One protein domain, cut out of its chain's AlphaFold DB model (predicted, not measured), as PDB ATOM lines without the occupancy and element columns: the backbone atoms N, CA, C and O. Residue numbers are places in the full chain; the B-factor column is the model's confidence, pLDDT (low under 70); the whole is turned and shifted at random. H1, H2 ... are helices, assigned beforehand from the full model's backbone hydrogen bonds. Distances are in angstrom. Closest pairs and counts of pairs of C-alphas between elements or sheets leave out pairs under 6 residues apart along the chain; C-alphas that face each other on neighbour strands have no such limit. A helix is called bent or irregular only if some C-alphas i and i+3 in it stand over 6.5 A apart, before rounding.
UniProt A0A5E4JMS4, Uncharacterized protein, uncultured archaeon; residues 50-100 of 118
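Overview. This is residues 50 to 100 of the 118 residues of an uncharacterized protein of uncultured archaeon (UniProt A0A5E4JMS4). Four short helices make a small, compact globule, with H1 at one end and H4 at the opposite end of its longest axis and H2 and H3 between them. H3 bridges the two ends, as it touches both H1 and H4, while H2 lies near the other three helices in a looser fit; most of the helices cross at large angles, but H1 and H2 run nearly antiparallel. The printed part has 51 residues with four named helices, H1, H2, H3 and H4 in chain order, and no named strand; the class is all helix. The whole is compact, with a radius of gyration of the C-alphas of 9.6 A, and rounded, with spans of 27 by 21 by 18 A.

Arrangement. The longest helix is H1, residues 50 to 61. It touches H3, residues 76 to 86, with residues 51 to 56 alone; the closest C-alphas are those of Val 55 and Asn 78, 6.2 A apart. Their lines are about perpendicular, at 78 degrees. H1 is close to but not clearly touching H2, residues 65 to 74, where the closest C-alphas, those of Phe 59 and Ile 68, are 7.3 A apart. These two run opposite ways at a shallow tilt of 18 degrees. H2 and H3 are close but not clearly touching, with the C-alphas of Cys 72 and Cys 79 closest at 5.7 A; they run opposite ways at a steep tilt of 60 degrees. H3 touches H4, residues 91 to 98, where the C-alphas of Cys 83 and Cys 93 are closest at 5.1 A; the two run opposite ways at a steep tilt of 66 degrees. H2 and H4 are close but not clearly touching, with the C-alphas of Ile 65 and Tyr 92 closest at 6.7 A, and run the same way at a steep tilt of 48 degrees. H1 and H4 are apart. In H1, H3 and H4 every O i to N i+4 pair is within hydrogen-bond range; in H2 it is 5 of 6.

Along the chain. H1, residues 50 to 61, begins at C-alpha 50, (184.535, 134.412, 228.121), and is 16.2 A long from first to last C-alpha. H2, residues 65 to 74, is 14.5 A long. H3, residues 76 to 86, is 14.9 A long and begins at C-alpha 76, (199.586, 135.488, 232.357). It is neither bent nor irregular, but only just: C-alphas 83 and 86 are 6.1 A apart. H4, residues 91 to 98, is 11.0 A long and ends at C-alpha 98, (211.209, 130.445, 225.739).

Size, cuts and confidence. The two C-alphas farthest apart are those of Ser 50 and Gln 98, 27.1 A. The printed part has no cut, and the links H1 to H2, H2 to H3 and H3 to H4 are tight. The mean pLDDT of the printed part is 83.4; residues 96 to 100, of which 96 to 98 belong to H4, are under 70.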
ATOM      1  N   SER A  50     184.341 132.954 228.094       89.06
ATOM      2  CA  SER A  50     184.535 134.412 228.121       89.06
ATOM      3  C   SER A  50     186.018 134.820 228.142       89.06
ATOM      4  O   SER A  50     186.432 135.690 227.382       89.06
ATOM      5  N   GLN A  51     186.850 134.141 228.939       86.62
ATOM      6  CA  GLN A  51     188.286 134.434 229.044       86.62
ATOM      7  C   GLN A  51     189.045 134.010 227.784       86.62
ATOM      8  O   GLN A  51     190.007 134.669 227.393       86.62
ATOM      9  N   ILE A  52     188.614 132.911 227.156       88.38
ATOM     10  CA  ILE A  52     189.140 132.453 225.867       88.38
ATOM     11  C   ILE A  52     188.842 133.499 224.789       88.38
ATOM     12  O   ILE A  52     189.745 133.886 224.048       88.38
ATOM     13  N   ASN A  53     187.608 134.001 224.735       91.81
ATOM     14  CA  ASN A  53     187.206 135.016 223.765       91.81
ATOM     15  C   ASN A  53     187.923 136.346 223.999       91.81
ATOM     16  O   ASN A  53     188.360 136.974 223.038       91.81
ATOM     17  N   GLU A  54     188.102 136.753 225.256       92.12
ATOM     18  CA  GLU A  54     188.812 137.982 225.610       92.12
ATOM     19  C   GLU A  54     190.274 137.941 225.147       92.12
ATOM     20  O   GLU A  54     190.717 138.836 224.425       92.12
ATOM     21  N   VAL A  55     191.016 136.877 225.491       91.00
ATOM     22  CA  VAL A  55     192.424 136.763 225.082       91.00
ATOM     23  C   VAL A  55     192.562 136.602 223.573       91.00
ATOM     24  O   VAL A  55     193.479 137.165 222.986       91.00
ATOM     25  N   THR A  56     191.644 135.885 222.926       90.75
ATOM     26  CA  THR A  56     191.680 135.708 221.469       90.75
ATOM     27  C   THR A  56     191.428 137.030 220.757       90.75
ATOM     28  O   THR A  56     192.241 137.431 219.931       90.75
ATOM     29  N   SER A  57     190.386 137.763 221.160       93.06
ATOM     30  CA  SER A  57     190.065 139.082 220.599       93.06
ATOM     31  C   SER A  57     191.207 140.074 220.804       93.06
ATOM     32  O   SER A  57     191.546 140.827 219.896       93.06
ATOM     33  N   PHE A  58     191.839 140.061 221.982       92.88
ATOM     34  CA  PHE A  58     192.993 140.908 222.255       92.88
ATOM     35  C   PHE A  58     194.162 140.605 221.302       92.88
ATOM     36  O   PHE A  58     194.660 141.517 220.643       92.88
ATOM     37  N   PHE A  59     194.559 139.335 221.165       90.25
ATOM     38  CA  PHE A  59     195.648 138.929 220.263       90.25
ATOM     39  C   PHE A  59     195.323 139.121 218.772       90.25
ATOM     40  O   PHE A  59     196.239 139.266 217.969       90.25
ATOM     41  N   GLU A  60     194.048 139.130 218.385       89.12
ATOM     42  CA  GLU A  60     193.620 139.459 217.018       89.12
ATOM     43  C   GLU A  60     193.594 140.974 216.765       89.12
ATOM     44  O   GLU A  60     193.828 141.421 215.644       89.12
ATOM     45  N   SER A  61     193.348 141.777 217.805       92.12
ATOM     46  CA  SER A  61     193.270 143.238 217.699       92.12
ATOM     47  C   SER A  61     194.624 143.944 217.616       92.12
ATOM     48  O   SER A  61     194.686 145.095 217.182       92.12
ATOM     49  N   THR A  62     195.713 143.291 218.035       87.25
ATOM     50  CA  THR A  62     197.046 143.900 218.046       87.25
ATOM     51  C   THR A  62     198.140 142.896 217.712       87.25
ATOM     52  O   THR A  62     198.104 141.737 218.115       87.25
ATOM     53  N   THR A  63     199.152 143.366 216.987       83.94
ATOM     54  CA  THR A  63     200.407 142.640 216.735       83.94
ATOM     55  C   THR A  63     201.593 143.288 217.458       83.94
ATOM     56  O   THR A  63     202.720 142.808 217.348       83.94
ATOM     57  N   ASP A  64     201.352 144.364 218.218       88.19
ATOM     58  CA  ASP A  64     202.389 145.077 218.962       88.19
ATOM     59  C   ASP A  64     202.830 144.264 220.184       88.19
ATOM     60  O   ASP A  64     202.092 144.090 221.158       88.19
ATOM     61  N   ILE A  65     204.080 143.804 220.144       84.44
ATOM     62  CA  ILE A  65     204.704 142.992 221.192       84.44
ATOM     63  C   ILE A  65     204.641 143.686 222.559       84.44
ATOM     64  O   ILE A  65     204.404 143.010 223.558       84.44
ATOM     65  N   ASN A  66     204.792 145.011 222.626       85.88
ATOM     66  CA  ASN A  66     204.803 145.730 223.904       85.88
ATOM     67  C   ASN A  66     203.418 145.740 224.560       85.88
ATOM     68  O   ASN A  66     203.289 145.598 225.779       85.88
ATOM     69  N   GLN A  67     202.363 145.873 223.751       89.00
ATOM     70  CA  GLN A  67     200.987 145.803 224.240       89.00
ATOM     71  C   GLN A  67     200.650 144.391 224.706       89.00
ATOM     72  O   GLN A  67     200.054 144.216 225.773       89.00
ATOM     73  N   ILE A  68     201.081 143.387 223.938       88.06
ATOM     74  CA  ILE A  68     200.887 141.985 224.296       88.06
ATOM     75  C   ILE A  68     201.628 141.652 225.591       88.06
ATOM     76  O   ILE A  68     201.050 141.022 226.477       88.06
ATOM     77  N   GLU A  69     202.862 142.124 225.761       86.31
ATOM     78  CA  GLU A  69     203.613 141.939 226.998       86.31
ATOM     79  C   GLU A  69     202.886 142.566 228.191       86.31
ATOM     80  O   GLU A  69     202.645 141.882 229.187       86.31
ATOM     81  N   SER A  70     202.462 143.828 228.075       88.88
ATOM     82  CA  SER A  70     201.732 144.525 229.139       88.88
ATOM     83  C   SER A  70     200.442 143.793 229.533       88.88
ATOM     84  O   SER A  70     200.165 143.617 230.722       88.88
ATOM     85  N   TYR A  71     199.665 143.311 228.558       89.31
ATOM     86  CA  TYR A  71     198.460 142.520 228.825       89.31
ATOM     87  C   TYR A  71     198.800 141.184 229.499       89.31
ATOM     88  O   TYR A  71     198.185 140.805 230.498       89.31
ATOM     89  N   CYS A  72     199.818 140.476 229.010       87.81
ATOM     90  CA  CYS A  72     200.213 139.170 229.531       87.81
ATOM     91  C   CYS A  72     200.920 139.218 230.888       87.81
ATOM     92  O   CYS A  72     200.935 138.205 231.592       87.81
ATOM     93  N   GLN A  73     201.477 140.361 231.291       84.38
ATOM     94  CA  GLN A  73     201.964 140.560 232.657       84.38
ATOM     95  C   GLN A  73     200.813 140.496 233.672       84.38
ATOM     96  O   GLN A  73     200.985 139.932 234.753       84.38
ATOM     97  N   GLN A  74     199.629 140.997 233.304       83.06
ATOM     98  CA  GLN A  74     198.431 140.977 234.150       83.06
ATOM     99  C   GLN A  74     197.621 139.681 233.971       83.06
ATOM    100  O   GLN A  74     197.150 139.098 234.945       83.06
ATOM    101  N   ASN A  75     197.540 139.165 232.740       87.06
ATOM    102  CA  ASN A  75     196.699 138.029 232.347       87.06
ATOM    103  C   ASN A  75     197.520 136.797 231.933       87.06
ATOM    104  O   ASN A  75     197.241 136.119 230.941       87.06
ATOM    105  N   ARG A  76     198.562 136.486 232.712       82.75
ATOM    106  CA  ARG A  76     199.586 135.488 232.357       82.75
ATOM    107  C   ARG A  76     199.026 134.104 232.028       82.75
ATOM    108  O   ARG A  76     199.516 133.441 231.116       82.75
ATOM    109  N   MET A  77     197.997 133.670 232.756       82.44
ATOM    110  CA  MET A  77     197.357 132.368 232.539       82.44
ATOM    111  C   MET A  77     196.586 132.323 231.215       82.44
ATOM    112  O   MET A  77     196.653 131.316 230.512       82.44
ATOM    113  N   ASN A  78     195.931 133.428 230.847       87.31
ATOM    114  CA  ASN A  78     195.171 133.548 229.605       87.31
ATOM    115  C   ASN A  78     196.103 133.512 228.396       87.31
ATOM    116  O   ASN A  78     195.908 132.716 227.480       87.31
ATOM    117  N   CYS A  79     197.188 134.286 228.445       87.81
ATOM    118  CA  CYS A  79     198.200 134.270 227.393       87.81
ATOM    119  C   CYS A  79     198.878 132.906 227.249       87.81
ATOM    120  O   CYS A  79     199.135 132.454 226.137       87.81
ATOM    121  N   PHE A  80     199.143 132.214 228.362       85.62
ATOM    122  CA  PHE A  80     199.717 130.872 228.305       85.62
ATOM    123  C   PHE A  80     198.755 129.862 227.667       85.62
ATOM    124  O   PHE A  80     199.195 128.999 226.912       85.62
ATOM    125  N   TYR A  81     197.452 129.972 227.941       86.19
ATOM    126  CA  TYR A  81     196.437 129.162 227.271       86.19
ATOM    127  C   TYR A  81     196.383 129.460 225.769       86.19
ATOM    128  O   TYR A  81     196.458 128.523 224.976       86.19
ATOM    129  N   TYR A  82     196.324 130.738 225.377       88.31
ATOM    130  CA  TYR A  82     196.311 131.154 223.971       88.31
ATOM    131  C   TYR A  82     197.535 130.609 223.219       88.31
ATOM    132  O   TYR A  82     197.404 129.921 222.206       88.31
ATOM    133  N   CYS A  83     198.729 130.794 223.787       87.62
ATOM    134  CA  CYS A  83     199.990 130.311 223.225       87.62
ATOM    135  C   CYS A  83     200.197 128.792 223.305       87.62
ATOM    136  O   CYS A  83     201.173 128.282 222.760       87.62
ATOM    137  N   ARG A  84     199.335 128.053 224.005       83.62
ATOM    138  CA  ARG A  84     199.391 126.589 224.060       83.62
ATOM    139  C   ARG A  84     198.359 125.943 223.144       83.62
ATOM    140  O   ARG A  84     198.680 124.940 222.516       83.62
ATOM    141  N   ASN A  85     197.143 126.482 223.116       83.81
ATOM    142  CA  ASN A  85     195.977 125.811 222.544       83.81
ATOM    143  C   ASN A  85     195.431 126.493 221.284       83.81
ATOM    144  O   ASN A  85     194.787 125.816 220.492       83.81
ATOM    145  N   ILE A  86     195.671 127.795 221.095       87.12
ATOM    146  CA  ILE A  86     195.067 128.571 219.999       87.12
ATOM    147  C   ILE A  86     196.109 128.869 218.921       87.12
ATOM    148  O   ILE A  86     195.961 128.420 217.789       87.12
ATOM    149  N   ASN A  87     197.203 129.559 219.266       86.12
ATOM    150  CA  ASN A  87     198.258 129.901 218.307       86.12
ATOM    151  C   ASN A  87     199.672 129.636 218.863       86.12
ATOM    152  O   ASN A  87     200.410 130.569 219.192       86.12
ATOM    153  N   PRO A  88     200.096 128.362 218.962       81.00
ATOM    154  CA  PRO A  88     201.393 128.007 219.538       81.00
ATOM    155  C   PRO A  88     202.597 128.471 218.713       81.00
ATOM    156  O   PRO A  88     203.699 128.603 219.248       81.00
ATOM    157  N   ASN A  89     202.393 128.742 217.424       81.75
ATOM    158  CA  ASN A  89     203.450 129.128 216.494       81.75
ATOM    159  C   ASN A  89     203.597 130.649 216.334       81.75
ATOM    160  O   ASN A  89     204.488 131.086 215.599       81.75
ATOM    161  N   GLY A  90     202.766 131.437 217.026       79.62
ATOM    162  CA  GLY A  90     202.838 132.895 217.026       79.62
ATOM    163  C   GLY A  90     204.196 133.406 217.509       79.62
ATOM    164  O   GLY A  90     204.827 132.816 218.390       79.62
ATOM    165  N   GLU A  91     204.657 134.513 216.933       79.25
ATOM    166  CA  GLU A  91     205.986 135.075 217.197       79.25
ATOM    167  C   GLU A  91     206.183 135.423 218.680       79.25
ATOM    168  O   GLU A  91     207.153 134.983 219.302       79.25
ATOM    169  N   TYR A  92     205.188 136.072 219.288       80.56
ATOM    170  CA  TYR A  92     205.163 136.320 220.729       80.56
ATOM    171  C   TYR A  92     205.100 135.021 221.550       80.56
ATOM    172  O   TYR A  92     205.775 134.878 222.564       80.56
ATOM    173  N   CYS A  93     204.336 134.021 221.104       82.81
ATOM    174  CA  CYS A  93     204.201 132.752 221.818       82.81
ATOM    175  C   CYS A  93     205.500 131.938 221.842       82.81
ATOM    176  O   CYS A  93     205.776 131.252 222.830       82.81
ATOM    177  N   LYS A  94     206.342 132.059 220.808       79.12
ATOM    178  CA  LYS A  94     207.708 131.517 220.814       79.12
ATOM    179  C   LYS A  94     208.557 132.187 221.892       79.12
ATOM    180  O   LYS A  94     209.226 131.480 222.642       79.12
ATOM    181  N   GLN A  95     208.476 133.510 222.028       70.62
ATOM    182  CA  GLN A  95     209.176 134.257 223.078       70.62
ATOM    183  C   GLN A  95     208.650 133.888 224.475       70.62
ATOM    184  O   GLN A  95     209.428 133.548 225.362       70.62
ATOM    185  N   LEU A  96     207.330 133.833 224.665       69.88
ATOM    186  CA  LEU A  96     206.700 133.483 225.942       69.88
ATOM    187  C   LEU A  96     207.046 132.050 226.396       69.88
ATOM    188  O   LEU A  96     207.325 131.819 227.574       69.88
ATOM    189  N   ASN A  97     207.059 131.086 225.468       60.81
ATOM    190  CA  ASN A  97     207.428 129.695 225.748       60.81
ATOM    191  C   ASN A  97     208.937 129.513 225.989       60.81
ATOM    192  O   ASN A  97     209.326 128.605 226.727       60.81
ATOM    193  N   GLN A  98     209.782 130.373 225.412       58.25
ATOM    194  CA  GLN A  98     211.209 130.445 225.739       58.25
ATOM    195  C   GLN A  98     211.431 131.041 227.132       58.25
ATOM    196  O   GLN A  98     212.293 130.558 227.860       58.25
ATOM    197  N   THR A  99     210.580 131.973 227.566       53.75
ATOM    198  CA  THR A  99     210.519 132.500 228.942       53.75
ATOM    199  C   THR A  99     209.786 131.544 229.899       53.75
ATOM    200  O   THR A  99     209.176 131.946 230.894       53.75
ATOM    201  N   ARG A 100     209.852 130.230 229.643       47.91
ATOM    202  CA  ARG A 100     209.618 129.235 230.690       47.91
ATOM    203  C   ARG A 100     210.732 129.381 231.732       47.91
ATOM    204  O   ARG A 100     211.906 129.390 231.356       47.91
TER     205      ARG A 100